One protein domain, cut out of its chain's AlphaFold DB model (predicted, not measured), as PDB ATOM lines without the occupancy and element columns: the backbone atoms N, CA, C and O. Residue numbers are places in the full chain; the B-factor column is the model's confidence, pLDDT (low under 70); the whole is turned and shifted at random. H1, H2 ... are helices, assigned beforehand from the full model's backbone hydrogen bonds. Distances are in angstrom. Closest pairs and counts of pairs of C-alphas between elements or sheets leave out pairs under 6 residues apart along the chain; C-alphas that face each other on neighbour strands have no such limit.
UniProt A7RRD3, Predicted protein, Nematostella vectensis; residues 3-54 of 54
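This is residues 3 to 54 of the 54 residues of the protein "Predicted protein" of Nematostella vectensis (UniProt A7RRD3). With little regular structure, this is a long open chain: the helix H1 makes one end, the short helix H2 follows it, and a loose loop then runs off to a small folded-back end at residues 42 to 53. Residues 3 to 32, with both helices, stand free. The printed part has 52 residues with two named helices, H1 then H2, and no named strand; the class is all helix, with 16 residues in named elements. It is extended, with a radius of gyration of the C-alphas of 16.9 A and spans of 47 by 27 by 20 A.

Find C-alpha 3 at (-3.902, -0.225, -49.780); from there H1, residues 3 to 14, runs 16.4 A to C-alpha 14 at (9.490, 1.914, -40.552). H2, residues 20 to 23, ends at C-alpha 23 at (11.848, 1.036, -26.273).

Look between H1 and H2: they are apart, joined by a tight link of 5 residues. In H1 every O i to N i+4 pair is within hydrogen-bond range; H2 is too short for such a pair, and its one O i to N i+3 pair is not within range. Farther on, residues 46 to 47 pair antiparallel with residues 42 to 43 and with residues 52 to 53.

The C-alphas farthest apart, of Phe 3 and Glu 51, are 47.6 A apart. The printed part has no cut. Residues 24 to 54 hold no named element. The mean pLDDT of the printed part is 71.5, and 28 residues are under 70, among them 23 to 46.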
ATOM      1  N   PHE A   3      -4.643  -1.436 -50.133       90.81
ATOM      2  CA  PHE A   3      -3.902  -0.225 -49.780       90.81
ATOM      3  C   PHE A   3      -3.741  -0.045 -48.268       90.81
ATOM      4  O   PHE A   3      -2.642   0.239 -47.812       90.81
ATOM      5  N   LEU A   4      -4.795  -0.293 -47.484       91.88
ATOM      6  CA  LEU A   4      -4.704  -0.255 -46.020       91.88
ATOM      7  C   LEU A   4      -3.705  -1.289 -45.492       91.88
ATOM      8  O   LEU A   4      -2.868  -0.959 -44.662       91.88
ATOM      9  N   HIS A   5      -3.742  -2.512 -46.019       88.81
ATOM     10  CA  HIS A   5      -2.798  -3.566 -45.654       88.81
ATOM     11  C   HIS A   5      -1.344  -3.173 -45.968       88.81
ATOM     12  O   HIS A   5      -0.470  -3.328 -45.119       88.81
ATOM     13  N   ILE A   6      -1.096  -2.582 -47.142       93.31
ATOM     14  CA  ILE A   6       0.230  -2.078 -47.532       93.31
ATOM     15  C   ILE A   6       0.695  -0.965 -46.584       93.31
ATOM     16  O   ILE A   6       1.845  -0.975 -46.158       93.31
ATOM     17  N   ILE A   7      -0.189  -0.040 -46.199       94.38
ATOM     18  CA  ILE A   7       0.141   1.044 -45.259       94.38
ATOM     19  C   ILE A   7       0.560   0.481 -43.897       94.38
ATOM     20  O   ILE A   7       1.579   0.904 -43.359       94.38
ATOM     21  N   PHE A   8      -0.171  -0.502 -43.360       91.62
ATOM     22  CA  PHE A   8       0.203  -1.145 -42.097       91.62
ATOM     23  C   PHE A   8       1.550  -1.871 -42.189       91.62
ATOM     24  O   PHE A   8       2.350  -1.778 -41.261       91.62
ATOM     25  N   HIS A   9       1.835  -2.538 -43.310       91.81
ATOM     26  CA  HIS A   9       3.137  -3.170 -43.526       91.81
ATOM     27  C   HIS A   9       4.280  -2.157 -43.597       91.81
ATOM     28  O   HIS A   9       5.317  -2.368 -42.974       91.81
ATOM     29  N   LEU A  10       4.092  -1.048 -44.312       91.44
ATOM     30  CA  LEU A  10       5.096   0.011 -44.391       91.44
ATOM     31  C   LEU A  10       5.327   0.668 -43.027       91.44
ATOM     32  O   LEU A  10       6.474   0.885 -42.649       91.44
ATOM     33  N   ALA A  11       4.260   0.911 -42.263       87.81
ATOM     34  CA  ALA A  11       4.364   1.432 -40.905       87.81
ATOM     35  C   ALA A  11       5.161   0.479 -39.997       87.81
ATOM     36  O   ALA A  11       6.094   0.916 -39.328       87.81
ATOM     37  N   ALA A  12       4.862  -0.823 -40.034       86.88
ATOM     38  CA  ALA A  12       5.569  -1.827 -39.240       86.88
ATOM     39  C   ALA A  12       7.062  -1.943 -39.595       86.88
ATOM     40  O   ALA A  12       7.876  -2.148 -38.706       86.88
ATOM     41  N   LEU A  13       7.428  -1.785 -40.872       88.00
ATOM     42  CA  LEU A  13       8.830  -1.802 -41.314       88.00
ATOM     43  C   LEU A  13       9.586  -0.513 -40.968       88.00
ATOM     44  O   LEU A  13      10.802  -0.545 -40.808       88.00
ATOM     45  N   SER A  14       8.886   0.620 -40.893       86.94
ATOM     46  CA  SER A  14       9.490   1.914 -40.552       86.94
ATOM     47  C   SER A  14       9.750   2.102 -39.059       86.94
ATOM     48  O   SER A  14      10.537   2.964 -38.677       86.94
ATOM     49  N   VAL A  15       9.076   1.319 -38.218       83.50
ATOM     50  CA  VAL A  15       9.234   1.362 -36.769       83.50
ATOM     51  C   VAL A  15      10.393   0.453 -36.380       83.50
ATOM     52  O   VAL A  15      10.269  -0.769 -36.421       83.50
ATOM     53  N   ASP A  16      11.515   1.052 -35.988       78.94
ATOM     54  CA  ASP A  16      12.633   0.308 -35.415       78.94
ATOM     55  C   ASP A  16      12.321  -0.035 -33.945       78.94
ATOM     56  O   ASP A  16      12.233   0.868 -33.109       78.94
ATOM     57  N   PRO A  17      12.154  -1.319 -33.579       68.75
ATOM     58  CA  PRO A  17      11.913  -1.709 -32.191       68.75
ATOM     59  C   PRO A  17      13.100  -1.394 -31.260       68.75
ATOM     60  O   PRO A  17      12.935  -1.407 -30.038       68.75
ATOM     61  N   ALA A  18      14.290  -1.128 -31.808       69.50
ATOM     62  CA  ALA A  18      15.465  -0.708 -31.056       69.50
ATOM     63  C   ALA A  18      15.542   0.815 -30.841       69.50
ATOM     64  O   ALA A  18      16.400   1.263 -30.072       69.50
ATOM     65  N   ASP A  19      14.648   1.598 -31.458       78.19
ATOM     66  CA  ASP A  19      14.566   3.042 -31.251       78.19
ATOM     67  C   ASP A  19      14.295   3.345 -29.769       78.19
ATOM     68  O   ASP A  19      13.336   2.860 -29.164       78.19
ATOM     69  N   VAL A  20      15.161   4.164 -29.169       70.88
ATOM     70  CA  VAL A  20      15.127   4.533 -27.745       70.88
ATOM     71  C   VAL A  20      13.811   5.225 -27.368       70.88
ATOM     72  O   VAL A  20      13.335   5.068 -26.244       70.88
ATOM     73  N   SER A  21      13.189   5.941 -28.309       72.44
ATOM     74  CA  SER A  21      11.890   6.592 -28.113       72.44
ATOM     75  C   SER A  21      10.735   5.592 -27.971       72.44
ATOM     76  O   SER A  21       9.768   5.876 -27.265       72.44
ATOM     77  N   ILE A  22      10.856   4.407 -28.583       71.56
ATOM     78  CA  ILE A  22       9.836   3.345 -28.593       71.56
ATOM     79  C   ILE A  22      10.098   2.328 -27.487       71.56
ATOM     80  O   ILE A  22       9.183   1.916 -26.775       71.56
ATOM     81  N   ARG A  23      11.368   1.956 -27.310       67.81
ATOM     82  CA  ARG A  23      11.848   1.036 -26.273       67.81
ATOM     83  C   ARG A  23      11.553   1.545 -24.859       67.81
ATOM     84  O   ARG A  23      11.529   0.754 -23.916       67.81
ATOM     85  N   GLY A  24      11.286   2.845 -24.731       67.69
ATOM     86  CA  GLY A  24      11.051   3.506 -23.464       67.69
ATOM     87  C   GLY A  24      12.354   3.704 -22.701       67.69
ATOM     88  O   GLY A  24      13.382   3.082 -22.975       67.69
ATOM     89  N   ASP A  25      12.303   4.613 -21.736       63.12
ATOM     90  CA  ASP A  25      13.463   5.016 -20.959       63.12
ATOM     91  C   ASP A  25      14.109   3.800 -20.272       63.12
ATOM     92  O   ASP A  25      13.494   3.155 -19.417       63.12
ATOM     93  N   SER A  26      15.356   3.477 -20.637       59.94
ATOM     94  CA  SER A  26      16.120   2.372 -20.027       59.94
ATOM     95  C   SER A  26      16.400   2.585 -18.535       59.94
ATOM     96  O   SER A  26      16.861   1.670 -17.856       59.94
ATOM     97  N   THR A  27      16.109   3.798 -18.058       55.25
ATOM     98  CA  THR A  27      16.208   4.270 -16.679       55.25
ATOM     99  C   THR A  27      15.039   3.805 -15.807       55.25
ATOM    100  O   THR A  27      15.146   3.820 -14.583       55.25
ATOM    101  N   ARG A  28      13.913   3.375 -16.398       57.91
ATOM    102  CA  ARG A  28      12.865   2.702 -15.619       57.91
ATOM    103  C   ARG A  28      13.438   1.386 -15.115       57.91
ATOM    104  O   ARG A  28      13.949   0.608 -15.920       57.91
ATOM    105  N   GLU A  29      13.331   1.141 -13.806       53.59
ATOM    106  CA  GLU A  29      13.582  -0.179 -13.229       53.59
ATOM    107  C   GLU A  29      12.828  -1.198 -14.077       53.59
ATOM    108  O   GLU A  29      11.594  -1.239 -14.105       53.59
ATOM    109  N   LYS A  30      13.586  -1.977 -14.849       61.25
ATOM    110  CA  LYS A  30      13.034  -3.135 -15.532       61.25
ATOM    111  C   LYS A  30      12.497  -4.007 -14.413       61.25
ATOM    112  O   LYS A  30      13.247  -4.300 -13.481       61.25
ATOM    113  N   ALA A  31      11.204  -4.326 -14.471       61.75
ATOM    114  CA  ALA A  31      10.557  -5.131 -13.446       61.75
ATOM    115  C   ALA A  31      11.465  -6.319 -13.120       61.75
ATOM    116  O   ALA A  31      11.921  -7.002 -14.043       61.75
ATOM    117  N   LEU A  32      11.782  -6.495 -11.831       56.34
ATOM    118  CA  LEU A  32      12.588  -7.619 -11.372       56.34
ATOM    119  C   LEU A  32      11.972  -8.882 -11.958       56.34
ATOM    120  O   LEU A  32      10.783  -9.150 -11.785       56.34
ATOM    121  N   PHE A  33      12.779  -9.578 -12.746       58.78
ATOM    122  CA  PHE A  33      12.310 -10.693 -13.532       58.78
ATOM    123  C   PHE A  33      11.904 -11.825 -12.591       58.78
ATOM    124  O   PHE A  33      12.739 -12.432 -11.918       58.78
ATOM    125  N   ASP A  34      10.603 -12.078 -12.519       56.47
ATOM    126  CA  ASP A  34      10.061 -13.162 -11.723       56.47
ATOM    127  C   ASP A  34      10.151 -14.469 -12.521       56.47
ATOM    128  O   ASP A  34       9.449 -14.676 -13.519       56.47
ATOM    129  N   ARG A  35      11.024 -15.365 -12.054       58.31
ATOM    130  CA  ARG A  35      11.251 -16.700 -12.629       58.31
ATOM    131  C   ARG A  35       9.992 -17.575 -12.620       58.31
ATOM    132  O   ARG A  35       9.936 -18.539 -13.376       58.31
ATOM    133  N   SER A  36       8.982 -17.254 -11.805       60.97
ATOM    134  CA  SER A  36       7.701 -17.975 -11.789       60.97
ATOM    135  C   SER A  36       6.797 -17.646 -12.984       60.97
ATOM    136  O   SER A  36       5.913 -18.435 -13.316       60.97
ATOM    137  N   LEU A  37       7.026 -16.508 -13.650       57.78
ATOM    138  CA  LEU A  37       6.169 -15.988 -14.721       57.78
ATOM    139  C   LEU A  37       6.704 -16.266 -16.131       57.78
ATOM    140  O   LEU A  37       5.923 -16.301 -17.079       57.78
ATOM    141  N   HIS A  38       8.011 -16.472 -16.290       58.78
ATOM    142  CA  HIS A  38       8.638 -16.627 -17.603       58.78
ATOM    143  C   HIS A  38       9.685 -17.741 -17.569       58.78
ATOM    144  O   HIS A  38      10.834 -17.525 -17.196       58.78
ATOM    145  N   ALA A  39       9.291 -18.943 -17.992       57.72
ATOM    146  CA  ALA A  39      10.178 -20.104 -17.988       57.72
ATOM    147  C   ALA A  39      11.369 -19.957 -18.958       57.72
ATOM    148  O   ALA A  39      12.435 -20.493 -18.686       57.72
ATOM    149  N   HIS A  40      11.206 -19.234 -20.075       57.78
ATOM    150  CA  HIS A  40      12.132 -19.265 -21.212       57.78
ATOM    151  C   HIS A  40      12.902 -17.950 -21.389       57.78
ATOM    152  O   HIS A  40      12.537 -17.120 -22.223       57.78
ATOM    153  N   VAL A  41      13.971 -17.758 -20.611       63.06
ATOM    154  CA  VAL A  41      14.898 -16.626 -20.781       63.06
ATOM    155  C   VAL A  41      16.349 -17.108 -20.782       63.06
ATOM    156  O   VAL A  41      16.738 -17.964 -19.990       63.06
ATOM    157  N   ILE A  42      17.126 -16.553 -21.714       66.19
ATOM    158  CA  ILE A  42      18.575 -16.728 -21.845       66.19
ATOM    159  C   ILE A  42      19.230 -15.529 -21.147       66.19
ATOM    160  O   ILE A  42      19.011 -14.388 -21.558       66.19
ATOM    161  N   GLU A  43      20.019 -15.770 -20.100       62.34
ATOM    162  CA  GLU A  43      20.784 -14.744 -19.376       62.34
ATOM    163  C   GLU A  43      22.279 -15.006 -19.557       62.34
ATOM    164  O   GLU A  43      22.725 -16.126 -19.358       62.34
ATOM    165  N   ASN A  44      23.075 -13.991 -19.910       64.56
ATOM    166  CA  ASN A  44      24.531 -14.130 -20.104       64.56
ATOM    167  C   ASN A  44      24.926 -15.265 -21.062       64.56
ATOM    168  O   ASN A  44      25.860 -16.011 -20.784       64.56
ATOM    169  N   ASN A  45      24.191 -15.405 -22.168       67.31
ATOM    170  CA  ASN A  45      24.330 -16.521 -23.099       67.31
ATOM    171  C   ASN A  45      24.096 -17.894 -22.462       67.31
ATOM    172  O   ASN A  45      24.461 -18.886 -23.054       67.31
ATOM    173  N   HIS A  46      23.449 -17.985 -21.306       69.69
ATOM    174  CA  HIS A  46      23.116 -19.246 -20.670       69.69
ATOM    175  C   HIS A  46      21.602 -19.456 -20.679       69.69
ATOM    176  O   HIS A  46      20.821 -18.643 -20.174       69.69
ATOM    177  N   CYS A  47      21.165 -20.563 -21.269       72.25
ATOM    178  CA  CYS A  47      19.795 -21.029 -21.180       72.25
ATOM    179  C   CYS A  47      19.629 -21.850 -19.900       72.25
ATOM    180  O   CYS A  47      20.034 -23.007 -19.843       72.25
ATOM    181  N   HIS A  48      18.969 -21.281 -18.893       70.88
ATOM    182  CA  HIS A  48      18.739 -21.948 -17.606       70.88
ATOM    183  C   HIS A  48      17.719 -23.104 -17.655       70.88
ATOM    184  O   HIS A  48      17.624 -23.853 -16.690       70.88
ATOM    185  N   ILE A  49      16.960 -23.270 -18.750       67.38
ATOM    186  CA  ILE A  49      16.114 -24.466 -18.961       67.38
ATOM    187  C   ILE A  49      16.953 -25.629 -19.482       67.38
ATOM    188  O   ILE A  49      16.823 -26.758 -19.023       67.38
ATOM    189  N   CYS A  50      17.763 -25.349 -20.501       72.19
ATOM    190  CA  CYS A  50      18.600 -26.352 -21.144       72.19
ATOM    191  C   CYS A  50      19.914 -26.576 -20.381       72.19
ATOM    192  O   CYS A  50      20.699 -27.421 -20.798       72.19
ATOM    193  N   GLU A  51      20.157 -25.786 -19.325       76.06
ATOM    194  CA  GLU A  51      21.409 -25.699 -18.562       76.06
ATOM    195  C   GLU A  51      22.640 -25.631 -19.480       76.06
ATOM    196  O   GLU A  51      23.657 -26.284 -19.256       76.06
ATOM    197  N   THR A  52      22.536 -24.855 -20.562       72.12
ATOM    198  CA  THR A  52      23.558 -24.803 -21.611       72.12
ATOM    199  C   THR A  52      23.792 -23.387 -22.102       72.12
ATOM    200  O   THR A  52      22.864 -22.577 -22.138       72.12
ATOM    201  N   ASP A  53      25.029 -23.110 -22.500       76.62
ATOM    202  CA  ASP A  53      25.404 -21.841 -23.106       76.62
ATOM    203  C   ASP A  53      25.030 -21.813 -24.603       76.62
ATOM    204  O   ASP A  53      25.112 -22.835 -25.287       76.62
ATOM    205  N   VAL A  54      24.601 -20.650 -25.106       67.81
ATOM    206  CA  VAL A  54      24.167 -20.380 -26.489       67.81
ATOM    207  C   VAL A  54      25.088 -19.417 -27.232       67.81
ATOM    208  O   VAL A  54      25.641 -18.470 -26.617       67.81
TER     209      VAL A  54